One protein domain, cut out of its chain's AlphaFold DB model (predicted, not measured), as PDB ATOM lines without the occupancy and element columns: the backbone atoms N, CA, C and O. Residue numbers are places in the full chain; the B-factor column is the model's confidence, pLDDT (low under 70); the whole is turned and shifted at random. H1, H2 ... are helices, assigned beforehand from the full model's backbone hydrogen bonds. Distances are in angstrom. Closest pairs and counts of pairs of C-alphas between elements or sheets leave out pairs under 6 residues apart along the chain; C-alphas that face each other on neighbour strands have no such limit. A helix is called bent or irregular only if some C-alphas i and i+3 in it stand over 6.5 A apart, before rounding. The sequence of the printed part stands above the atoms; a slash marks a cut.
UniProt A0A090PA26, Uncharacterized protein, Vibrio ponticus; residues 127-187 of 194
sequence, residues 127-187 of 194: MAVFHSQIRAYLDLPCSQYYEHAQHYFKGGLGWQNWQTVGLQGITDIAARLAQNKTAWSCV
ATOM      1  N   MET A 127      10.620  20.342  -6.654       91.31
ATOM      2  CA  MET A 127      10.098  19.171  -7.356       91.31
ATOM      3  C   MET A 127       9.145  18.370  -6.465       91.31
ATOM      4  O   MET A 127       8.052  18.035  -6.913       91.31
ATOM      5  N   ALA A 128       9.510  18.129  -5.201       90.44
ATOM      6  CA  ALA A 128       8.670  17.412  -4.243       90.44
ATOM      7  C   ALA A 128       7.321  18.116  -4.048       90.44
ATOM      8  O   ALA A 128       6.270  17.509  -4.259       90.44
ATOM      9  N   VAL A 129       7.335  19.423  -3.754       91.19
ATOM     10  CA  VAL A 129       6.098  20.204  -3.592       91.19
ATOM     11  C   VAL A 129       5.274  20.214  -4.881       91.19
ATOM     12  O   VAL A 129       4.058  20.027  -4.831       91.19
ATOM     13  N   PHE A 130       5.909  20.416  -6.036       92.44
ATOM     14  CA  PHE A 130       5.226  20.460  -7.327       92.44
ATOM     15  C   PHE A 130       4.554  19.122  -7.667       92.44
ATOM     16  O   PHE A 130       3.363  19.095  -7.980       92.44
ATOM     17  N   HIS A 131       5.275  18.004  -7.538       90.62
ATOM     18  CA  HIS A 131       4.729  16.667  -7.779       90.62
ATOM     19  C   HIS A 131       3.559  16.365  -6.846       90.62
ATOM     20  O   HIS A 131       2.522  15.893  -7.310       90.62
ATOM     21  N   SER A 132       3.678  16.688  -5.557       90.06
ATOM     22  CA  SER A 132       2.585  16.518  -4.599       90.06
ATOM     23  C   SER A 132       1.346  17.335  -4.982       90.06
ATOM     24  O   SER A 132       0.228  16.819  -4.923       90.06
ATOM     25  N   GLN A 133       1.517  18.584  -5.435       90.69
ATOM     26  CA  GLN A 133       0.406  19.428  -5.891       90.69
ATOM     27  C   GLN A 133      -0.283  18.871  -7.142       90.69
ATOM     28  O   GLN A 133      -1.514  18.817  -7.169       90.69
ATOM     29  N   ILE A 134       0.481  18.434  -8.149       89.88
ATOM     30  CA  ILE A 134      -0.064  17.834  -9.378       89.88
ATOM     31  C   ILE A 134      -0.798  16.533  -9.075       89.88
ATOM     32  O   ILE A 134      -1.930  16.354  -9.521       89.88
ATOM     33  N   ARG A 135      -0.187  15.636  -8.292       89.19
ATOM     34  CA  ARG A 135      -0.799  14.347  -7.942       89.19
ATOM     35  C   ARG A 135      -2.094  14.542  -7.175       89.19
ATOM     36  O   ARG A 135      -3.080  13.895  -7.503       89.19
ATOM     37  N   ALA A 136      -2.114  15.457  -6.209       87.62
ATOM     38  CA  ALA A 136      -3.342  15.793  -5.506       87.62
ATOM     39  C   ALA A 136      -4.383  16.398  -6.469       87.62
ATOM     40  O   ALA A 136      -5.525  15.960  -6.472       87.62
ATOM     41  N   TYR A 137      -3.979  17.323  -7.356       86.88
ATOM     42  CA  TYR A 137      -4.889  17.980  -8.308       86.88
ATOM     43  C   TYR A 137      -5.543  17.007  -9.300       86.88
ATOM     44  O   TYR A 137      -6.707  17.180  -9.653       86.88
ATOM     45  N   LEU A 138      -4.805  15.993  -9.754       85.88
ATOM     46  CA  LEU A 138      -5.300  14.969 -10.678       85.88
ATOM     47  C   LEU A 138      -5.997  13.794  -9.975       85.88
ATOM     48  O   LEU A 138      -6.507  12.900 -10.656       85.88
ATOM     49  N   ASP A 139      -6.048  13.816  -8.641       85.62
ATOM     50  CA  ASP A 139      -6.519  12.724  -7.787       85.62
ATOM     51  C   ASP A 139      -5.771  11.399  -8.036       85.62
ATOM     52  O   ASP A 139      -6.343  10.315  -8.118       85.62
ATOM     53  N   LEU A 140      -4.450  11.492  -8.205       84.44
ATOM     54  CA  LEU A 140      -3.556  10.343  -8.353       84.44
ATOM     55  C   LEU A 140      -3.158   9.785  -6.979       84.44
ATOM     56  O   LEU A 140      -3.197  10.523  -5.993       84.44
ATOM     57  N   PRO A 141      -2.699   8.522  -6.877       82.88
ATOM     58  CA  PRO A 141      -2.181   7.962  -5.626       82.88
ATOM     59  C   PRO A 141      -1.044   8.806  -5.032       82.88
ATOM     60  O   PRO A 141      -0.304   9.463  -5.766       82.88
ATOM     61  N   CYS A 142      -0.858   8.799  -3.711       82.50
ATOM     62  CA  CYS A 142       0.314   9.434  -3.090       82.50
ATOM     63  C   CYS A 142       1.631   8.769  -3.523       82.50
ATOM     64  O   CYS A 142       1.629   7.706  -4.146       82.50
ATOM     65  N   SER A 143       2.764   9.389  -3.193       85.69
ATOM     66  CA  SER A 143       4.050   8.697  -3.244       85.69
ATOM     67  C   SER A 143       4.144   7.614  -2.167       85.69
ATOM     68  O   SER A 143       3.425   7.640  -1.166       85.69
ATOM     69  N   GLN A 144       5.100   6.701  -2.341       86.06
ATOM     70  CA  GLN A 144       5.440   5.669  -1.355       86.06
ATOM     71  C   GLN A 144       5.831   6.231   0.026       86.06
ATOM     72  O   GLN A 144       5.718   5.545   1.034       86.06
ATOM     73  N   TYR A 145       6.263   7.494   0.097       87.12
ATOM     74  CA  TYR A 145       6.709   8.130   1.340       87.12
ATOM     75  C   TYR A 145       5.556   8.683   2.189       87.12
ATOM     76  O   TYR A 145       5.765   9.074   3.339       87.12
ATOM     77  N   TYR A 146       4.339   8.726   1.642       87.25
ATOM     78  CA  TYR A 146       3.178   9.301   2.316       87.25
ATOM     79  C   TYR A 146       2.798   8.550   3.592       87.25
ATOM     80  O   TYR A 146       2.535   9.182   4.612       87.25
ATOM     81  N   GLU A 147       2.790   7.216   3.558       86.06
ATOM     82  CA  GLU A 147       2.394   6.406   4.716       86.06
ATOM     83  C   GLU A 147       3.355   6.591   5.888       86.06
ATOM     84  O   GLU A 147       2.917   6.813   7.018       86.06
ATOM     85  N   HIS A 148       4.663   6.596   5.612       88.62
ATOM     86  CA  HIS A 148       5.686   6.834   6.625       88.62
ATOM     87  C   HIS A 148       5.529   8.219   7.268       88.62
ATOM     88  O   HIS A 148       5.495   8.339   8.494       88.62
ATOM     89  N   ALA A 149       5.349   9.262   6.452       88.94
ATOM     90  CA  ALA A 149       5.111  10.612   6.955       88.94
ATOM     91  C   ALA A 149       3.807  10.702   7.764       88.94
ATOM     92  O   ALA A 149       3.773  11.322   8.825       88.94
ATOM     93  N   GLN A 150       2.735  10.042   7.318       88.81
ATOM     94  CA  GLN A 150       1.461  10.038   8.033       88.81
ATOM     95  C   GLN A 150       1.587   9.331   9.390       88.81
ATOM     96  O   GLN A 150       1.031   9.805  10.381       88.81
ATOM     97  N   HIS A 151       2.319   8.217   9.448       88.06
ATOM     98  CA  HIS A 151       2.566   7.483  10.685       88.06
ATOM     99  C   HIS A 151       3.391   8.311  11.682       88.06
ATOM    100  O   HIS A 151       3.039   8.363  12.863       88.06
ATOM    101  N   TYR A 152       4.406   9.041  11.199       89.44
ATOM    102  CA  TYR A 152       5.157  10.004  12.008       89.44
ATOM    103  C   TYR A 152       4.250  11.092  12.602       89.44
ATOM    104  O   TYR A 152       4.219  11.260  13.818       89.44
ATOM    105  N   PHE A 153       3.455  11.792  11.780       86.56
ATOM    106  CA  PHE A 153       2.595  12.889  12.253       86.56
ATOM    107  C   PHE A 153       1.438  12.433  13.156       86.56
ATOM    108  O   PHE A 153       0.868  13.247  13.880       86.56
ATOM    109  N   LYS A 154       1.102  11.138  13.152       87.38
ATOM    110  CA  LYS A 154       0.190  10.512  14.126       87.38
ATOM    111  C   LYS A 154       0.869  10.175  15.464       87.38
ATOM    112  O   LYS A 154       0.207   9.652  16.353       87.38
ATOM    113  N   GLY A 155       2.168  10.444  15.607       85.19
ATOM    114  CA  GLY A 155       2.966  10.141  16.795       85.19
ATOM    115  C   GLY A 155       3.491   8.702  16.862       85.19
ATOM    116  O   GLY A 155       4.168   8.359  17.828       85.19
ATOM    117  N   GLY A 156       3.234   7.866  15.848       81.69
ATOM    118  CA  GLY A 156       3.557   6.431  15.872       81.69
ATOM    119  C   GLY A 156       5.053   6.109  15.881       81.69
ATOM    120  O   GLY A 156       5.451   5.063  16.380       81.69
ATOM    121  N   LEU A 157       5.889   7.030  15.389       81.31
ATOM    122  CA  LEU A 157       7.350   6.885  15.353       81.31
ATOM    123  C   LEU A 157       8.069   7.659  16.465       81.31
ATOM    124  O   LEU A 157       9.288   7.580  16.555       81.31
ATOM    125  N   GLY A 158       7.346   8.404  17.307       83.38
ATOM    126  CA  GLY A 158       7.932   9.317  18.288       83.38
ATOM    127  C   GLY A 158       8.467  10.613  17.663       83.38
ATOM    128  O   GLY A 158       9.153  10.615  16.643       83.38
ATOM    129  N   TRP A 159       8.178  11.748  18.304       86.25
ATOM    130  CA  TRP A 159       8.443  13.086  17.753       86.25
ATOM    131  C   TRP A 159       9.925  13.389  17.482       86.25
ATOM    132  O   TRP A 159      10.228  14.212  16.621       86.25
ATOM    133  N   GLN A 160      10.843  12.699  18.164       89.25
ATOM    134  CA  GLN A 160      12.287  12.889  18.002       89.25
ATOM    135  C   GLN A 160      12.837  12.341  16.677       89.25
ATOM    136  O   GLN A 160      13.897  12.777  16.245       89.25
ATOM    137  N   ASN A 161      12.107  11.442  16.007       87.00
ATOM    138  CA  ASN A 161      12.552  10.763  14.787       87.00
ATOM    139  C   ASN A 161      12.142  11.512  13.507       87.00
ATOM    140  O   ASN A 161      11.821  10.905  12.491       87.00
ATOM    141  N   TRP A 162      12.117  12.846  13.540       86.00
ATOM    142  CA  TRP A 162      11.670  13.648  12.396       86.00
ATOM    143  C   TRP A 162      12.608  13.536  11.188       86.00
ATOM    144  O   TRP A 162      12.164  13.676  10.051       86.00
ATOM    145  N   GLN A 163      13.893  13.247  11.413       88.94
ATOM    146  CA  GLN A 163      14.904  13.149  10.359       88.94
ATOM    147  C   GLN A 163      14.674  11.948   9.433       88.94
ATOM    148  O   GLN A 163      15.179  11.939   8.315       88.94
ATOM    149  N   THR A 164      13.921  10.932   9.877       86.12
ATOM    150  CA  THR A 164      13.602   9.758   9.049       86.12
ATOM    151  C   THR A 164      12.491  10.048   8.041       86.12
ATOM    152  O   THR A 164      12.262   9.261   7.123       86.12
ATOM    153  N   VAL A 165      11.788  11.172   8.196       88.25
ATOM    154  CA  VAL A 165      10.644  11.523   7.363       88.25
ATOM    155  C   VAL A 165      11.115  12.182   6.073       88.25
ATOM    156  O   VAL A 165      11.602  13.311   6.062       88.25
ATOM    157  N   GLY A 166      10.925  11.481   4.957       88.94
ATOM    158  CA  GLY A 166      11.259  12.000   3.634       88.94
ATOM    159  C   GLY A 166      10.424  13.226   3.250       88.94
ATOM    160  O   GLY A 166       9.202  13.248   3.432       88.94
ATOM    161  N   LEU A 167      11.079  14.218   2.639       90.56
ATOM    162  CA  LEU A 167      10.465  15.482   2.221       90.56
ATOM    163  C   LEU A 167       9.212  15.282   1.356       90.56
ATOM    164  O   LEU A 167       8.191  15.918   1.598       90.56
ATOM    165  N   GLN A 168       9.260  14.352   0.399       87.94
ATOM    166  CA  GLN A 168       8.136  14.063  -0.493       87.94
ATOM    167  C   GLN A 168       6.880  13.576   0.258       87.94
ATOM    168  O   GLN A 168       5.758  13.912  -0.118       87.94
ATOM    169  N   GLY A 169       7.051  12.824   1.349       88.44
ATOM    170  CA  GLY A 169       5.929  12.393   2.187       88.44
ATOM    171  C   GLY A 169       5.266  13.571   2.905       88.44
ATOM    172  O   GLY A 169       4.039  13.659   2.962       88.44
ATOM    173  N   ILE A 170       6.072  14.523   3.387       90.31
ATOM    174  CA  ILE A 170       5.588  15.757   4.025       90.31
ATOM    175  C   ILE A 170       4.823  16.614   3.011       90.31
ATOM    176  O   ILE A 170       3.726  17.098   3.305       90.31
ATOM    177  N   THR A 171       5.364  16.781   1.800       91.25
ATOM    178  CA  THR A 171       4.720  17.587   0.755       91.25
ATOM    179  C   THR A 171       3.424  16.959   0.249       91.25
ATOM    180  O   THR A 171       2.473  17.695  -0.017       91.25
ATOM    181  N   ASP A 172       3.328  15.625   0.186       87.38
ATOM    182  CA  ASP A 172       2.094  14.918  -0.185       87.38
ATOM    183  C   ASP A 172       0.970  15.158   0.831       87.38
ATOM    184  O   ASP A 172      -0.176  15.414   0.448       87.38
ATOM    185  N   ILE A 173       1.292  15.120   2.130       89.00
ATOM    186  CA  ILE A 173       0.336  15.454   3.194       89.00
ATOM    187  C   ILE A 173      -0.113  16.909   3.053       89.00
ATOM    188  O   ILE A 173      -1.316  17.178   3.002       89.00
ATOM    189  N   ALA A 174       0.833  17.843   2.929       89.00
ATOM    190  CA  ALA A 174       0.535  19.269   2.819       89.00
ATOM    191  C   ALA A 174      -0.343  19.597   1.596       89.00
ATOM    192  O   ALA A 174      -1.318  20.343   1.715       89.00
ATOM    193  N   ALA A 175      -0.046  19.011   0.432       86.75
ATOM    194  CA  ALA A 175      -0.798  19.243  -0.799       86.75
ATOM    195  C   ALA A 175      -2.260  18.785  -0.689       86.75
ATOM    196  O   ALA A 175      -3.161  19.483  -1.154       86.75
ATOM    197  N   ARG A 176      -2.519  17.649  -0.031       84.25
ATOM    198  CA  ARG A 176      -3.887  17.138   0.158       84.25
ATOM    199  C   ARG A 176      -4.659  17.865   1.249       84.25
ATOM    200  O   ARG A 176      -5.863  18.054   1.097       84.25
ATOM    201  N   LEU A 177      -3.987  18.318   2.309       83.25
ATOM    202  CA  LEU A 177      -4.601  19.191   3.315       83.25
ATOM    203  C   LEU A 177      -5.095  20.500   2.684       83.25
ATOM    204  O   LEU A 177      -6.191  20.956   2.996       83.25
ATOM    205  N   ALA A 178      -4.323  21.073   1.757       69.62
ATOM    206  CA  ALA A 178      -4.693  22.306   1.066       69.62
ATOM    207  C   ALA A 178      -5.896  22.146   0.116       69.62
ATOM    208  O   ALA A 178      -6.656  23.094  -0.069       69.62
ATOM    209  N   GLN A 179      -6.085  20.964  -0.481       63.69
ATOM    210  CA  GLN A 179      -7.196  20.704  -1.411       63.69
ATOM    211  C   GLN A 179      -8.492  20.303  -0.709       63.69
ATOM    212  O   GLN A 179      -9.587  20.542  -1.216       63.69
ATOM    213  N   ASN A 180      -8.382  19.710   0.473       53.25
ATOM    214  CA  ASN A 180      -9.507  19.106   1.149       53.25
ATOM    215  C   ASN A 180      -9.965  20.023   2.296       53.25
ATOM    216  O   ASN A 180      -9.491  19.915   3.425       53.25
ATOM    217  N   LYS A 181     -10.933  20.918   2.025       43.69
ATOM    218  CA  LYS A 181     -11.598  21.737   3.067       43.69
ATOM    219  C   LYS A 181     -12.260  20.883   4.167       43.69
ATOM    220  O   LYS A 181     -12.593  21.421   5.217       43.69
ATOM    221  N   THR A 182     -12.391  19.567   3.972       38.00
ATOM    222  CA  THR A 182     -12.920  18.597   4.948       38.00
ATOM    223  C   THR A 182     -11.820  17.767   5.641       38.00
ATOM    224  O   THR A 182     -12.095  17.076   6.623       38.00
ATOM    225  N   ALA A 183     -10.543  17.876   5.237       36.97
ATOM    226  CA  ALA A 183      -9.422  17.197   5.913       36.97
ATOM    227  C   ALA A 183      -9.024  17.828   7.260       36.97
ATOM    228  O   ALA A 183      -8.069  17.389   7.899       36.97
ATOM    229  N   TRP A 184      -9.812  18.783   7.759       35.72
ATOM    230  CA  TRP A 184      -9.783  19.191   9.164       35.72
ATOM    231  C   TRP A 184     -10.053  18.026  10.126       35.72
ATOM    232  O   TRP A 184      -9.623  18.087  11.274       35.72
ATOM    233  N   SER A 185     -10.700  16.945   9.672       34.72
ATOM    234  CA  SER A 185     -10.879  15.716  10.460       34.72
ATOM    235  C   SER A 185      -9.544  15.121  10.941       34.72
ATOM    236  O   SER A 185      -9.417  14.766  12.111       34.72
ATOM    237  N   CYS A 186      -8.508  15.113  10.093       37.16
ATOM    238  CA  CYS A 186      -7.195  14.560  10.447       37.16
ATOM    239  C   CYS A 186      -6.348  15.498  11.327       37.16
ATOM    240  O   CYS A 186      -5.424  15.036  11.988       37.16
ATOM    241  N   VAL A 187      -6.670  16.796  11.375       39.34
ATOM    242  CA  VAL A 187      -5.946  17.808  12.174       39.34
ATOM    243  C   VAL A 187      -6.615  18.053  13.539       39.34
ATOM    244  O   VAL A 187      -6.077  18.774  14.376       39.34
TER     245      VAL A 187
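What this domain is: This is residues 127 to 187 of the 194 residues of an uncharacterized protein of Vibrio ponticus (UniProt A0A090PA26). Three helices make a flat body: H4, the longest, lies in the middle, H1 lies side by side with it, and H2 begins close to the first half of H4 and runs away from it, about perpendicular. The short, irregular H3 lies beyond the far end of H2, and the stretch that follows H4, residues 180 to 187 with the four-residue H5, turns off from the end of H4 and touches no other helix with H5. The printed part has 61 residues, with five named helices in the order H1, H2, H3, H4, H5 and no named strand; the class is all helix. The whole is compact, with a radius of gyration of the C-alphas of 11.4 A, and the C-alphas span 33 by 26 by 14 A.

How they stand to each other: H1, residues 127 to 137, touches H4, residues 167 to 179. Their closest C-alphas are those of Ser 132 and Asp 172, 4.7 A apart. They run the same way at a shallow tilt of 34.7 degrees, only just short of steep. H2, residues 146 to 153, touches H4 with residues 168 to 173 of H4 alone; the closest C-alphas, of Tyr 146 and Gly 169, are 4.1 A apart. The two lines are about perpendicular, at 86 degrees. H2 and H3, residues 159 to 164, only just touch, with 3 pairs of C-alphas within 8 A, and touch only at the corner by their link; the closest C-alphas, of Tyr 152 and Trp 159, are 7.3 A apart. H5, residues 184 to 187, is close to H4 but not clearly touching: the closest C-alphas, of Leu 177 and Trp 184, are 7.8 A apart. Among the pairs that are apart are H1 and H2, and H3 and H4. In H1, H2 and H4 every O i to N i+4 pair is within hydrogen-bond range; in H3 it is 0 of 2, with 1 of 3 O i to N i+3 pairs, and H5 is too short for an O i to N i+4 pair.

Where its parts are: H1 begins at C-alpha 127, (10.098, 19.171, -7.356), and measures 15.1 A from first to last C-alpha. H2 measures 10.6 A. H3 measures 10.7 A and is irregular: C-alphas 160 and 163 are 8.1 A apart. H4 begins at C-alpha 167, (10.465, 15.482, 2.221), and measures 18.8 A. H5 ends at C-alpha 187, (-5.946, 17.808, 12.174).

The domain as a whole: The two C-alphas farthest apart, those of Leu 138 and Gln 160, are 33.7 A apart. The printed part has no cut. The link from H1 to H2, with 8 residues, is short, and the other three are tight. The mean pLDDT of the printed part is 80.6; residues 178 to 187 are under 70, and H5 has a mean of 37.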